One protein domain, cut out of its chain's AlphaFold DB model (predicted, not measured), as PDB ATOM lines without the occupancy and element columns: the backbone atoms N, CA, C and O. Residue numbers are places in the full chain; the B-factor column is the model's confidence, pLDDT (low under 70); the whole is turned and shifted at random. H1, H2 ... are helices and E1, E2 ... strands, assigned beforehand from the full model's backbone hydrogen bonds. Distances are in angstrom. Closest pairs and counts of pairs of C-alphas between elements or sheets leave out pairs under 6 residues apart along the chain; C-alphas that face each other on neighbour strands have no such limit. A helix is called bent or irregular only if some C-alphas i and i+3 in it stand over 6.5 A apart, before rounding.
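This is residues 37 to 146 of the 283 residues of the protein "ABC-type sugar transport system, periplasmic component" of Paenibacillus alvei (strain ATCC 6344 / DSM 29 / NBRC 3343 / NCIMB 9371 / NCTC 6352) (UniProt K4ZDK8). A small wall of three parallel strands, in the order E2 E1 E3, has H1 over one face; beyond it H3, H4 and H6 form a loose series, H3 meeting H4 and H4 meeting H6. Residues 76 to 82 and residues 124 to 129 stick out. The printed part has 110 residues with six named helices and three named strands, in the order E1 H1 E2 H2 H3 E3 H4 H5 H6, and is mostly helix. It is only just compact, close to loose, with a radius of gyration of the C-alphas of 15.6 A and spans of 47 by 35 by 22 A.

Inner strand E1, residues 37 to 40, is parallel to edge strands E2, residues 63 to 67, and E3, residues 99 to 101; N 38 and O 64, 2.9 A, and N 39 and O 99, 2.8 A, are within hydrogen-bond range. H1, residues 43 to 55, is on the sheet over E1 at a height over the sheet of 10.6 A, making two layers, helix on sheet. E1, H1, E2 is a strand-helix-strand unit, parallel neighbours with a helix between, its crossover right-handed. Through H2, residues 69 to 76, and H3, residues 81 to 95, E2 and E3 form a split unit, E1 between them, also right-handed. H2 is only just irregular, C-alphas 71 and 74 being 6.6 A apart. H3 only grazes the sheet with residues 91 to 95. Its residues 85 to 89 only just touch H4, residues 104 to 112, with 3 pairs of C-alphas within 8 A, the closest Tyr 85 and Leu 106, 7.0 A. H4 touches H6, residues 135 to 144, closest at the C-alphas of Ser 108 and Arg 144, 5.0 A. H5, residues 120 to 123, is apart from both. Each O i to N i+4 pair is within hydrogen-bond range in H3, H4 and H6, 7 of 9 in H1, and 1 of 4 in H2, with 1 of 5 O i to N i+3 pairs; H5 is too short.

E1 begins at C-alpha 37 (38.784, 20.318, 49.248). H3 measures 21.4 A, H1 18.7 A. H6 ends at C-alpha 144 (54.295, 17.562, 31.867).

The C-alphas farthest apart, Gly 78 and Glu 126, are 48.3 A apart. The printed part has no cut; the link H5 to H6 is long, 11 residues. Residues 70 to 79 have pLDDT under 70.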
ATOM      1  N   LYS A  37      37.568  19.701  48.722       94.75
ATOM      2  CA  LYS A  37      38.784  20.318  49.248       94.75
ATOM      3  C   LYS A  37      39.608  20.898  48.114       94.75
ATOM      4  O   LYS A  37      40.183  20.158  47.318       94.75
ATOM      5  N   VAL A  38      39.715  22.219  48.080       93.62
ATOM      6  CA  VAL A  38      40.497  22.940  47.073       93.62
ATOM      7  C   VAL A  38      41.744  23.508  47.728       93.62
ATOM      8  O   VAL A  38      41.667  24.320  48.654       93.62
ATOM      9  N   LEU A  39      42.899  23.073  47.239       92.56
ATOM     10  CA  LEU A  39      44.194  23.522  47.707       92.56
ATOM     11  C   LEU A  39      44.758  24.632  46.820       92.56
ATOM     12  O   LEU A  39      44.858  24.475  45.605       92.56
ATOM     13  N   TYR A  40      45.219  25.701  47.462       88.56
ATOM     14  CA  TYR A  40      45.943  26.810  46.853       88.56
ATOM     15  C   TYR A  40      47.374  26.890  47.385       88.56
ATOM     16  O   TYR A  40      47.618  26.783  48.593       88.56
ATOM     17  N   GLN A  41      48.319  27.134  46.475       81.00
ATOM     18  CA  GLN A  41      49.727  27.371  46.797       81.00
ATOM     19  C   GLN A  41      49.935  28.590  47.709       81.00
ATOM     20  O   GLN A  41      50.788  28.563  48.596       81.00
ATOM     21  N   ASP A  42      49.155  29.654  47.521       82.19
ATOM     22  CA  ASP A  42      49.234  30.854  48.346       82.19
ATOM     23  C   ASP A  42      47.897  31.616  48.424       82.19
ATOM     24  O   ASP A  42      46.901  31.264  47.785       82.19
ATOM     25  N   GLU A  43      47.867  32.659  49.258       84.94
ATOM     26  CA  GLU A  43      46.691  33.513  49.451       84.94
ATOM     27  C   GLU A  43      46.325  34.277  48.178       84.94
ATOM     28  O   GLU A  43      45.146  34.509  47.926       84.94
ATOM     29  N   TYR A  44      47.311  34.659  47.365       82.94
ATOM     30  CA  TYR A  44      47.061  35.395  46.132       82.94
ATOM     31  C   TYR A  44      46.272  34.534  45.137       82.94
ATOM     32  O   TYR A  44      45.235  34.979  44.643       82.94
ATOM     33  N   ALA A  45      46.699  33.289  44.908       82.19
ATOM     34  CA  ALA A  45      45.993  32.326  44.067       82.19
ATOM     35  C   ALA A  45      44.562  32.075  44.571       82.19
ATOM     36  O   ALA A  45      43.615  32.090  43.786       82.19
ATOM     37  N   TYR A  46      44.391  31.939  45.891       89.06
ATOM     38  CA  TYR A  46      43.077  31.806  46.519       89.06
ATOM     39  C   TYR A  46      42.154  33.001  46.227       89.06
ATOM     40  O   TYR A  46      41.014  32.815  45.795       89.06
ATOM     41  N   TYR A  47      42.633  34.234  46.433       87.75
ATOM     42  CA  TYR A  47      41.815  35.434  46.234       87.75
ATOM     43  C   TYR A  47      41.431  35.656  44.768       87.75
ATOM     44  O   TYR A  47      40.325  36.118  44.490       87.75
ATOM     45  N   VAL A  48      42.310  35.299  43.828       82.94
ATOM     46  CA  VAL A  48      42.017  35.396  42.391       82.94
ATOM     47  C   VAL A  48      40.839  34.501  41.995       82.94
ATOM     48  O   VAL A  48      40.015  34.909  41.176       82.94
ATOM     49  N   ASP A  49      40.737  33.302  42.561       85.19
ATOM     50  CA  ASP A  49      39.715  32.338  42.156       85.19
ATOM     51  C   ASP A  49      38.423  32.440  42.966       85.19
ATOM     52  O   ASP A  49      37.347  32.253  42.399       85.19
ATOM     53  N   ILE A  50      38.471  32.811  44.251       89.06
ATOM     54  CA  ILE A  50      37.240  32.937  45.047       89.06
ATOM     55  C   ILE A  50      36.278  33.980  44.469       89.06
ATOM     56  O   ILE A  50      35.060  33.787  44.506       89.06
ATOM     57  N   ASP A  51      36.797  35.064  43.895       86.38
ATOM     58  CA  ASP A  51      35.960  36.076  43.255       86.38
ATOM     59  C   ASP A  51      35.302  35.539  41.979       86.38
ATOM     60  O   ASP A  51      34.122  35.807  41.745       86.38
ATOM     61  N   LYS A  52      35.993  34.686  41.215       86.00
ATOM     62  CA  LYS A  52      35.407  33.994  40.055       86.00
ATOM     63  C   LYS A  52      34.320  33.011  40.484       86.00
ATOM     64  O   LYS A  52      33.246  33.000  39.893       86.00
ATOM     65  N   ILE A  53      34.559  32.223  41.535       88.06
ATOM     66  CA  ILE A  53      33.587  31.248  42.058       88.06
ATOM     67  C   ILE A  53      32.299  31.956  42.502       88.06
ATOM     68  O   ILE A  53      31.200  31.506  42.173       88.06
ATOM     69  N   LYS A  54      32.419  33.115  43.164       87.88
ATOM     70  CA  LYS A  54      31.268  33.968  43.505       87.88
ATOM     71  C   LYS A  54      30.533  34.474  42.263       87.88
ATOM     72  O   LYS A  54      29.308  34.443  42.242       87.88
ATOM     73  N   MET A  55      31.256  34.925  41.234       88.94
ATOM     74  CA  MET A  55      30.649  35.388  39.975       88.94
ATOM     75  C   MET A  55      29.890  34.274  39.244       88.94
ATOM     76  O   MET A  55      28.872  34.549  38.617       88.94
ATOM     77  N   MET A  56      30.348  33.025  39.360       88.00
ATOM     78  CA  MET A  56      29.666  31.844  38.815       88.00
ATOM     79  C   MET A  56      28.473  31.375  39.664       88.00
ATOM     80  O   MET A  56      27.781  30.440  39.273       88.00
ATOM     81  N   ASN A  57      28.213  32.016  40.812       89.44
ATOM     82  CA  ASN A  57      27.154  31.655  41.757       89.44
ATOM     83  C   ASN A  57      27.242  30.195  42.253       89.44
ATOM     84  O   ASN A  57      26.222  29.549  42.498       89.44
ATOM     85  N   TYR A  58      28.463  29.669  42.397       86.94
ATOM     86  CA  TYR A  58      28.693  28.328  42.932       86.94
ATOM     87  C   TYR A  58      28.619  28.332  44.476       86.94
ATOM     88  O   TYR A  58      29.122  29.272  45.106       86.94
ATOM     89  N   PRO A  59      28.021  27.308  45.115       89.00
ATOM     90  CA  PRO A  59      27.841  27.252  46.569       89.00
ATOM     91  C   PRO A  59      29.176  27.097  47.319       89.00
ATOM     92  O   PRO A  59      29.733  26.007  47.442       89.00
ATOM     93  N   LEU A  60      29.697  28.206  47.859       88.81
ATOM     94  CA  LEU A  60      30.961  28.236  48.613       88.81
ATOM     95  C   LEU A  60      30.941  27.374  49.883       88.81
ATOM     96  O   LEU A  60      31.992  26.948  50.353       88.81
ATOM     97  N   ASP A  61      29.769  27.112  50.459       90.00
ATOM     98  CA  ASP A  61      29.607  26.248  51.626       90.00
ATOM     99  C   ASP A  61      29.925  24.776  51.326       90.00
ATOM    100  O   ASP A  61      30.287  24.044  52.254       90.00
ATOM    101  N   GLN A  62      29.892  24.380  50.049       89.69
ATOM    102  CA  GLN A  62      30.306  23.064  49.558       89.69
ATOM    103  C   GLN A  62      31.819  22.951  49.319       89.69
ATOM    104  O   GLN A  62      32.294  21.874  48.966       89.69
ATOM    105  N   ILE A  63      32.589  24.027  49.522       92.19
ATOM    106  CA  ILE A  63      34.040  24.042  49.316       92.19
ATOM    107  C   ILE A  63      34.766  24.196  50.658       92.19
ATOM    108  O   ILE A  63      34.409  25.019  51.505       92.19
ATOM    109  N   GLU A  64      35.808  23.396  50.860       93.19
ATOM    110  CA  GLU A  64      36.796  23.557  51.923       93.19
ATOM    111  C   GLU A  64      38.103  24.071  51.309       93.19
ATOM    112  O   GLU A  64      38.748  23.384  50.520       93.19
ATOM    113  N   PHE A  65      38.501  25.294  51.657       92.06
ATOM    114  CA  PHE A  65      39.718  25.905  51.127       92.06
ATOM    115  C   PHE A  65      40.931  25.595  52.002       92.06
ATOM    116  O   PHE A  65      40.908  25.820  53.214       92.06
ATOM    117  N   ILE A  66      42.014  25.144  51.375       92.38
ATOM    118  CA  ILE A  66      43.287  24.830  52.025       92.38
ATOM    119  C   ILE A  66      44.365  25.721  51.406       92.38
ATOM    120  O   ILE A  66      44.649  25.610  50.219       92.38
ATOM    121  N   VAL A  67      44.979  26.609  52.190       88.12
ATOM    122  CA  VAL A  67      45.970  27.577  51.685       88.12
ATOM    123  C   VAL A  67      47.340  27.310  52.307       88.12
ATOM    124  O   VAL A  67      47.487  27.310  53.529       88.12
ATOM    125  N   GLN A  68      48.354  27.098  51.467       82.25
ATOM    126  CA  GLN A  68      49.700  26.691  51.888       82.25
ATOM    127  C   GLN A  68      50.566  27.828  52.475       82.25
ATOM    128  O   GLN A  68      51.547  27.534  53.163       82.25
ATOM    129  N   THR A  69      50.216  29.108  52.270       73.56
ATOM    130  CA  THR A  69      51.054  30.289  52.599       73.56
ATOM    131  C   THR A  69      51.749  30.202  53.960       73.56
ATOM    132  O   THR A  69      52.950  30.437  54.065       73.56
ATOM    133  N   ASN A  70      51.020  29.817  55.010       66.06
ATOM    134  CA  ASN A  70      51.539  29.810  56.380       66.06
ATOM    135  C   ASN A  70      52.455  28.616  56.699       66.06
ATOM    136  O   ASN A  70      53.327  28.731  57.566       66.06
ATOM    137  N   GLU A  71      52.287  27.479  56.021       67.12
ATOM    138  CA  GLU A  71      53.162  26.313  56.206       67.12
ATOM    139  C   GLU A  71      54.525  26.539  55.547       67.12
ATOM    140  O   GLU A  71      55.555  26.179  56.127       67.12
ATOM    141  N   PHE A  72      54.544  27.220  54.396       67.00
ATOM    142  CA  PHE A  72      55.758  27.389  53.599       67.00
ATOM    143  C   PHE A  72      56.440  28.756  53.732       67.00
ATOM    144  O   PHE A  72      57.606  28.886  53.366       67.00
ATOM    145  N   ALA A  73      55.807  29.753  54.365       63.06
ATOM    146  CA  ALA A  73      56.459  31.022  54.718       63.06
ATOM    147  C   ALA A  73      57.744  30.838  55.558       63.06
ATOM    148  O   ALA A  73      58.618  31.705  55.552       63.06
ATOM    149  N   LYS A  74      57.880  29.690  56.240       56.03
ATOM    150  CA  LYS A  74      59.049  29.285  57.039       56.03
ATOM    151  C   LYS A  74      60.239  28.777  56.213       56.03
ATOM    152  O   LYS A  74      61.318  28.598  56.763       56.03
ATOM    153  N   PHE A  75      60.087  28.551  54.905       62.19
ATOM    154  CA  PHE A  75      61.205  28.137  54.040       62.19
ATOM    155  C   PHE A  75      62.205  29.266  53.748       62.19
ATOM    156  O   PHE A  75      63.229  29.026  53.117       62.19
ATOM    157  N   LYS A  76      61.967  30.476  54.274       56.00
ATOM    158  CA  LYS A  76      62.937  31.579  54.266       56.00
ATOM    159  C   LYS A  76      64.226  31.273  55.057       56.00
ATOM    160  O   LYS A  76      65.233  31.932  54.817       56.00
ATOM    161  N   ASP A  77      64.233  30.251  55.918       58.91
ATOM    162  CA  ASP A  77      65.354  29.913  56.811       58.91
ATOM    163  C   ASP A  77      66.345  28.881  56.221       58.91
ATOM    164  O   ASP A  77      66.651  27.865  56.843       58.91
ATOM    165  N   GLY A  78      66.865  29.121  55.012       56.88
ATOM    166  CA  GLY A  78      68.024  28.375  54.488       56.88
ATOM    167  C   GLY A  78      67.785  26.905  54.109       56.88
ATOM    168  O   GLY A  78      68.748  26.144  54.021       56.88
ATOM    169  N   LYS A  79      66.532  26.506  53.876       69.38
ATOM    170  CA  LYS A  79      66.180  25.175  53.357       69.38
ATOM    171  C   LYS A  79      66.404  25.073  51.848       69.38
ATOM    172  O   LYS A  79      66.290  26.072  51.136       69.38
ATOM    173  N   SER A  80      66.719  23.873  51.362       79.06
ATOM    174  CA  SER A  80      66.925  23.625  49.932       79.06
ATOM    175  C   SER A  80      65.608  23.639  49.146       79.06
ATOM    176  O   SER A  80      64.516  23.493  49.703       79.06
ATOM    177  N   LEU A  81      65.714  23.792  47.822       77.25
ATOM    178  CA  LEU A  81      64.572  23.683  46.914       77.25
ATOM    179  C   LEU A  81      63.914  22.290  46.984       77.25
ATOM    180  O   LEU A  81      62.692  22.183  46.938       77.25
ATOM    181  N   ASP A  82      64.708  21.235  47.172       81.50
ATOM    182  CA  ASP A  82      64.196  19.867  47.310       81.50
ATOM    183  C   ASP A  82      63.381  19.705  48.595       81.50
ATOM    184  O   ASP A  82      62.305  19.111  48.589       81.50
ATOM    185  N   GLU A  83      63.849  20.284  49.705       82.56
ATOM    186  CA  GLU A  83      63.100  20.274  50.963       82.56
ATOM    187  C   GLU A  83      61.770  21.025  50.842       82.56
ATOM    188  O   GLU A  83      60.794  20.648  51.497       82.56
ATOM    189  N   PHE A  84      61.727  22.085  50.028       82.31
ATOM    190  CA  PHE A  84      60.503  22.826  49.738       82.31
ATOM    191  C   PHE A  84      59.478  21.939  49.027       82.31
ATOM    192  O   PHE A  84      58.373  21.764  49.550       82.31
ATOM    193  N   TYR A  85      59.855  21.304  47.915       82.62
ATOM    194  CA  TYR A  85      58.949  20.420  47.173       82.62
ATOM    195  C   TYR A  85      58.542  19.183  47.979       82.62
ATOM    196  O   TYR A  85      57.370  18.812  47.996       82.62
ATOM    197  N   GLU A  86      59.466  18.576  48.724       85.94
ATOM    198  CA  GLU A  86      59.159  17.445  49.606       85.94
ATOM    199  C   GLU A  86      58.174  17.839  50.718       85.94
ATOM    200  O   GLU A  86      57.277  17.077  51.089       85.94
ATOM    201  N   GLY A  87      58.302  19.060  51.245       87.19
ATOM    202  CA  GLY A  87      57.330  19.630  52.169       87.19
ATOM    203  C   GLY A  87      55.948  19.762  51.531       87.19
ATOM    204  O   GLY A  87      54.960  19.363  52.149       87.19
ATOM    205  N   GLN A  88      55.869  20.265  50.294       86.94
ATOM    206  CA  GLN A  88      54.605  20.396  49.565       86.94
ATOM    207  C   GLN A  88      53.953  19.034  49.325       86.94
ATOM    208  O   GLN A  88      52.767  18.877  49.608       86.94
ATOM    209  N   LYS A  89      54.719  18.016  48.917       88.38
ATOM    210  CA  LYS A  89      54.218  16.640  48.757       88.38
ATOM    211  C   LYS A  89      53.650  16.078  50.062       88.38
ATOM    212  O   LYS A  89      52.529  15.575  50.082       88.38
ATOM    213  N   LYS A  90      54.355  16.248  51.186       89.50
ATOM    214  CA  LYS A  90      53.850  15.850  52.516       89.50
ATOM    215  C   LYS A  90      52.579  16.595  52.912       89.50
ATOM    216  O   LYS A  90      51.719  16.023  53.583       89.50
ATOM    217  N   PHE A  91      52.461  17.862  52.525       90.00
ATOM    218  CA  PHE A  91      51.252  18.648  52.748       90.00
ATOM    219  C   PHE A  91      50.072  18.093  51.935       90.00
ATOM    220  O   PHE A  91      48.994  17.901  52.503       90.00
ATOM    221  N   LEU A  92      50.287  17.740  50.659       91.38
ATOM    222  CA  LEU A  92      49.291  17.050  49.827       91.38
ATOM    223  C   LEU A  92      48.840  15.733  50.474       91.38
ATOM    224  O   LEU A  92      47.644  15.526  50.670       91.38
ATOM    225  N   ASP A  93      49.781  14.884  50.891       91.38
ATOM    226  CA  ASP A  93      49.480  13.571  51.478       91.38
ATOM    227  C   ASP A  93      48.725  13.674  52.818       91.38
ATOM    228  O   ASP A  93      47.884  12.825  53.137       91.38
ATOM    229  N   ARG A  94      49.003  14.723  53.609       92.00
ATOM    230  CA  ARG A  94      48.318  14.994  54.882       92.00
ATOM    231  C   ARG A  94      46.875  15.437  54.664       92.00
ATOM    232  O   ARG A  94      45.985  14.962  55.367       92.00
ATOM    233  N   HIS A  95      46.658  16.381  53.751       91.81
ATOM    234  CA  HIS A  95      45.361  17.039  53.583       91.81
ATOM    235  C   HIS A  95      44.430  16.315  52.609       91.81
ATOM    236  O   HIS A  95      43.210  16.424  52.765       91.81
ATOM    237  N   LYS A  96      44.999  15.548  51.668       92.81
ATOM    238  CA  LYS A  96      44.295  14.819  50.603       92.81
ATOM    239  C   LYS A  96      43.241  15.704  49.920       92.81
ATOM    240  O   LYS A  96      42.050  15.432  50.070       92.81
ATOM    241  N   PRO A  97      43.667  16.817  49.294       94.88
ATOM    242  CA  PRO A  97      42.755  17.695  48.571       94.88
ATOM    243  C   PRO A  97      42.178  16.996  47.335       94.88
ATOM    244  O   PRO A  97      42.831  16.129  46.758       94.88
ATOM    245  N   ASP A  98      40.986  17.418  46.923       94.69
ATOM    246  CA  ASP A  98      40.317  16.929  45.714       94.69
ATOM    247  C   ASP A  98      40.764  17.723  44.476       94.69
ATOM    248  O   ASP A  98      40.906  17.172  43.390       94.69
ATOM    249  N   VAL A  99      41.037  19.021  44.648       92.88
ATOM    250  CA  VAL A  99      41.544  19.919  43.600       92.88
ATOM    251  C   VAL A  99      42.811  20.601  44.099       92.88
ATOM    252  O   VAL A  99      42.838  21.121  45.217       92.88
ATOM    253  N   ILE A 100      43.855  20.638  43.272       92.62
ATOM    254  CA  ILE A 100      45.116  21.313  43.591       92.62
ATOM    255  C   ILE A 100      45.428  22.403  42.565       92.62
ATOM    256  O   ILE A 100      45.375  22.173  41.361       92.62
ATOM    257  N   VAL A 101      45.789  23.588  43.052       89.88
ATOM    258  CA  VAL A 101      46.322  24.692  42.247       89.88
ATOM    259  C   VAL A 101      47.777  24.895  42.650       89.88
ATOM    260  O   VAL A 101      48.072  25.439  43.718       89.88
ATOM    261  N   VAL A 102      48.680  24.385  41.814       87.00
ATOM    262  CA  VAL A 102      50.122  24.272  42.082       87.00
ATOM    263  C   VAL A 102      50.941  24.680  40.856       87.00
ATOM    264  O   VAL A 102      50.409  24.784  39.751       87.00
ATOM    265  N   ASP A 103      52.241  24.909  41.041       86.50
ATOM    266  CA  ASP A 103      53.159  25.156  39.931       86.50
ATOM    267  C   ASP A 103      53.411  23.907  39.060       86.50
ATOM    268  O   ASP A 103      53.079  22.774  39.417       86.50
ATOM    269  N   GLU A 104      54.022  24.120  37.888       87.94
ATOM    270  CA  GLU A 104      54.278  23.052  36.914       87.94
ATOM    271  C   GLU A 104      55.180  21.925  37.436       87.94
ATOM    272  O   GLU A 104      55.054  20.794  36.963       87.94
ATOM    273  N   ASN A 105      56.106  22.210  38.358       87.81
ATOM    274  CA  ASN A 105      57.041  21.198  38.845       87.81
ATOM    275  C   ASN A 105      56.314  20.238  39.781       87.81
ATOM    276  O   ASN A 105      56.370  19.027  39.570       87.81
ATOM    277  N   LEU A 106      55.568  20.774  40.753       88.75
ATOM    278  CA  LEU A 106      54.761  19.948  41.646       88.75
ATOM    279  C   LEU A 106      53.658  19.208  40.879       88.75
ATOM    280  O   LEU A 106      53.418  18.035  41.161       88.75
ATOM    281  N   PHE A 107      53.032  19.843  39.881       92.25
ATOM    282  CA  PHE A 107      52.095  19.172  38.975       92.25
ATOM    283  C   PHE A 107      52.741  17.960  38.291       92.25
ATOM    284  O   PHE A 107      52.228  16.848  38.396       92.25
ATOM    285  N   SER A 108      53.889  18.160  37.638       92.75
ATOM    286  CA  SER A 108      54.556  17.110  36.862       92.75
ATOM    287  C   SER A 108      55.054  15.961  37.745       92.75
ATOM    288  O   SER A 108      54.933  14.796  37.378       92.75
ATOM    289  N   ASP A 109      55.555  16.264  38.941       91.56
ATOM    290  CA  ASP A 109      55.930  15.252  39.927       91.56
ATOM    291  C   ASP A 109      54.729  14.440  40.422       91.56
ATOM    292  O   ASP A 109      54.794  13.215  40.481       91.56
ATOM    293  N   THR A 110      53.619  15.108  40.738       92.94
ATOM    294  CA  THR A 110      52.402  14.450  41.241       92.94
ATOM    295  C   THR A 110      51.750  13.582  40.159       92.94
ATOM    296  O   THR A 110      51.260  12.490  40.458       92.94
ATOM    297  N   ALA A 111      51.797  14.027  38.896       93.62
ATOM    298  CA  ALA A 111      51.388  13.242  37.732       93.62
ATOM    299  C   ALA A 111      52.227  11.961  37.603       93.62
ATOM    300  O   ALA A 111      51.676  10.864  37.551       93.62
ATOM    301  N   ARG A 112      53.563  12.085  37.644       91.75
ATOM    302  CA  ARG A 112      54.501  10.950  37.557       91.75
ATOM    303  C   ARG A 112      54.370   9.957  38.713       91.75
ATOM    304  O   ARG A 112      54.616   8.768  38.537       91.75
ATOM    305  N   GLU A 113      53.961  10.426  39.888       92.50
ATOM    306  CA  GLU A 113      53.639   9.579  41.042       92.50
ATOM    307  C   GLU A 113      52.289   8.843  40.905       92.50
ATOM    308  O   GLU A 113      51.942   8.047  41.779       92.50
ATOM    309  N   GLY A 114      51.517   9.090  39.838       93.00
ATOM    310  CA  GLY A 114      50.206   8.477  39.608       93.00
ATOM    311  C   GLY A 114      49.128   8.961  40.581       93.00
ATOM    312  O   GLY A 114      48.164   8.245  40.843       93.00
ATOM    313  N   LYS A 115      49.312  10.150  41.169       93.44
ATOM    314  CA  LYS A 115      48.402  10.727  42.169       93.44
ATOM    315  C   LYS A 115      47.337  11.646  41.565       93.44
ATOM    316  O   LYS A 115      46.431  12.052  42.289       93.44
ATOM    317  N   LEU A 116      47.453  11.998  40.284       94.38
ATOM    318  CA  LEU A 116      46.477  12.831  39.583       94.38
ATOM    319  C   LEU A 116      45.497  11.980  38.779       94.38
ATOM    320  O   LEU A 116      45.844  10.921  38.261       94.38
ATOM    321  N   TYR A 117      44.266  12.472  38.687       94.06
ATOM    322  CA  TYR A 117      43.220  11.886  37.866       94.06
ATOM    323  C   TYR A 117      43.444  12.256  36.397       94.06
ATOM    324  O   TYR A 117      43.685  13.422  36.088       94.06
ATOM    325  N   ASP A 118      43.411  11.262  35.511       93.56
ATOM    326  CA  ASP A 118      43.476  11.484  34.067       93.56
ATOM    327  C   ASP A 118      42.166  12.123  33.599       93.56
ATOM    328  O   ASP A 118      41.101  11.517  33.713       93.56
ATOM    329  N   MET A 119      42.258  13.360  33.112       91.12
ATOM    330  CA  MET A 119      41.114  14.176  32.720       91.12
ATOM    331  C   MET A 119      40.863  14.138  31.209       91.12
ATOM    332  O   MET A 119      39.957  14.819  30.741       91.12
ATOM    333  N   GLU A 120      41.647  13.401  30.413       86.69
ATOM    334  CA  GLU A 120      41.563  13.469  28.946       86.69
ATOM    335  C   GLU A 120      40.148  13.154  28.437       86.69
ATOM    336  O   GLU A 120      39.637  13.872  27.581       86.69
ATOM    337  N   ALA A 121      39.498  12.120  28.984       86.12
ATOM    338  CA  ALA A 121      38.145  11.734  28.582       86.12
ATOM    339  C   ALA A 121      37.110  12.829  28.896       86.12
ATOM    340  O   ALA A 121      36.338  13.211  28.018       86.12
ATOM    341  N   ASP A 122      37.147  13.374  30.113       86.88
ATOM    342  CA  ASP A 122      36.211  14.403  30.577       86.88
ATOM    343  C   ASP A 122      36.392  15.726  29.820       86.88
ATOM    344  O   ASP A 122      35.434  16.431  29.509       86.88
ATOM    345  N   LEU A 123      37.637  16.078  29.491       85.19
ATOM    346  CA  LEU A 123      37.956  17.331  28.803       85.19
ATOM    347  C   LEU A 123      37.662  17.273  27.300       85.19
ATOM    348  O   LEU A 123      37.588  18.317  26.653       85.19
ATOM    349  N   GLN A 124      37.486  16.078  26.732       82.44
ATOM    350  CA  GLN A 124      37.029  15.901  25.353       82.44
ATOM    351  C   GLN A 124      35.509  16.037  25.202       82.44
ATOM    352  O   GLN A 124      35.024  16.117  24.069       82.44
ATOM    353  N   GLU A 125      34.752  16.091  26.302       81.50
ATOM    354  CA  GLU A 125      33.320  16.362  26.237       81.50
ATOM    355  C   GLU A 125      33.042  17.734  25.607       81.50
ATOM    356  O   GLU A 125      33.739  18.724  25.860       81.50
ATOM    357  N   GLU A 126      31.980  17.816  24.798       72.81
ATOM    358  CA  GLU A 126      31.625  19.046  24.076       72.81
ATOM    359  C   GLU A 126      31.434  20.250  25.010       72.81
ATOM    360  O   GLU A 126      31.679  21.378  24.594       72.81
ATOM    361  N   SER A 127      31.049  20.028  26.270       78.56
ATOM    362  CA  SER A 127      30.837  21.075  27.273       78.56
ATOM    363  C   SER A 127      32.109  21.765  27.762       78.56
ATOM    364  O   SER A 127      32.014  22.876  28.280       78.56
ATOM    365  N   PHE A 128      33.284  21.138  27.641       80.69
ATOM    366  CA  PHE A 128      34.532  21.733  28.129       80.69
ATOM    367  C   PHE A 128      35.206  22.641  27.087       80.69
ATOM    368  O   PHE A 128      35.998  23.511  27.446       80.69
ATOM    369  N   HIS A 129      34.873  22.475  25.801       82.00
ATOM    370  CA  HIS A 129      35.425  23.273  24.698       82.00
ATOM    371  C   HIS A 129      36.965  23.335  24.704       82.00
ATOM    372  O   HIS A 129      37.573  24.396  24.554       82.00
ATOM    373  N   LEU A 130      37.633  22.184  24.855       81.81
ATOM    374  CA  LEU A 130      39.103  22.102  24.904       81.81
ATOM    375  C   LEU A 130      39.788  22.720  23.669       81.81
ATOM    376  O   LEU A 130      40.907  23.222  23.749       81.81
ATOM    377  N   ASN A 131      39.102  22.726  22.528       82.75
ATOM    378  CA  ASN A 131      39.532  23.355  21.280       82.75
ATOM    379  C   ASN A 131      39.598  24.896  21.328       82.75
ATOM    380  O   ASN A 131      40.209  25.490  20.440       82.75
ATOM    381  N   GLU A 132      39.005  25.548  22.332       86.25
ATOM    382  CA  GLU A 132      39.141  26.993  22.562       86.25
ATOM    383  C   GLU A 132      40.446  27.363  23.284       86.25
ATOM    384  O   GLU A 132      40.872  28.524  23.262       86.25
ATOM    385  N   PHE A 133      41.129  26.390  23.892       85.69
ATOM    386  CA  PHE A 133      42.432  26.610  24.506       85.69
ATOM    387  C   PHE A 133      43.516  26.798  23.440       85.69
ATOM    388  O   PHE A 133      43.450  26.280  22.326       85.69
ATOM    389  N   MET A 134      44.578  27.528  23.796       84.69
ATOM    390  CA  MET A 134      45.750  27.633  22.928       84.69
ATOM    391  C   MET A 134      46.356  26.234  22.712       84.69
ATOM    392  O   MET A 134      46.737  25.614  23.705       84.69
ATOM    393  N   PRO A 135      46.537  25.754  21.466       81.12
ATOM    394  CA  PRO A 135      47.009  24.386  21.219       81.12
ATOM    395  C   PRO A 135      48.318  24.045  21.947       81.12
ATOM    396  O   PRO A 135      48.404  23.035  22.640       81.12
ATOM    397  N   GLY A 136      49.295  24.962  21.916       87.25
ATOM    398  CA  GLY A 136      50.577  24.775  22.605       87.25
ATOM    399  C   GLY A 136      50.489  24.730  24.139       87.25
ATOM    400  O   GLY A 136      51.421  24.264  24.787       87.25
ATOM    401  N   LEU A 137      49.387  25.197  24.740       88.69
ATOM    402  CA  LEU A 137      49.156  25.076  26.183       88.69
ATOM    403  C   LEU A 137      48.755  23.643  26.550       88.69
ATOM    404  O   LEU A 137      49.301  23.092  27.503       88.69
ATOM    405  N   ILE A 138      47.858  23.031  25.772       90.31
ATOM    406  CA  ILE A 138      47.434  21.641  25.985       90.31
ATOM    407  C   ILE A 138      48.605  20.687  25.746       90.31
ATOM    408  O   ILE A 138      48.882  19.832  26.583       90.31
ATOM    409  N   GLU A 139      49.361  20.886  24.664       90.88
ATOM    410  CA  GLU A 139      50.574  20.108  24.382       90.88
ATOM    411  C   GLU A 139      51.602  20.212  25.517       90.88
ATOM    412  O   GLU A 139      52.189  19.208  25.924       90.88
ATOM    413  N   ARG A 140      51.789  21.412  26.086       91.06
ATOM    414  CA  ARG A 140      52.672  21.612  27.239       91.06
ATOM    415  C   ARG A 140      52.183  20.834  28.457       91.06
ATOM    416  O   ARG A 140      52.995  20.152  29.074       91.06
ATOM    417  N   LEU A 141      50.898  20.906  28.795       91.88
ATOM    418  CA  LEU A 141      50.338  20.178  29.940       91.88
ATOM    419  C   LEU A 141      50.485  18.661  29.771       91.88
ATOM    420  O   LEU A 141      50.982  18.011  30.688       91.88
ATOM    421  N   LYS A 142      50.208  18.129  28.574       92.94
ATOM    422  CA  LYS A 142      50.459  16.717  28.240       92.94
ATOM    423  C   LYS A 142      51.927  16.339  28.393       92.94
ATOM    424  O   LYS A 142      52.250  15.342  29.024       92.94
ATOM    425  N   SER A 143      52.845  17.173  27.900       92.88
ATOM    426  CA  SER A 143      54.286  16.921  28.056       92.88
ATOM    427  C   SER A 143      54.747  16.888  29.520       92.88
ATOM    428  O   SER A 143      55.737  16.236  29.838       92.88
ATOM    429  N   ARG A 144      54.040  17.586  30.419       92.50
ATOM    430  CA  ARG A 144      54.295  17.562  31.867       92.50
ATOM    431  C   ARG A 144      53.657  16.358  32.566       92.50
ATOM    432  O   ARG A 144      54.078  16.049  33.677       92.50
ATOM    433  N   GLY A 145      52.689  15.707  31.931       91.75
ATOM    434  CA  GLY A 145      52.011  14.492  32.379       91.75
ATOM    435  C   GLY A 145      52.440  13.234  31.623       91.75
ATOM    436  O   GLY A 145      51.623  12.345  31.434       91.75
ATOM    437  N   ASP A 146      53.678  13.169  31.123       90.00
ATOM    438  CA  ASP A 146      54.204  12.022  30.358       90.00
ATOM    439  C   ASP A 146      53.340  11.594  29.148       90.00
ATOM    440  O   ASP A 146      53.367  10.444  28.715       90.00
TER     441      ASP A 146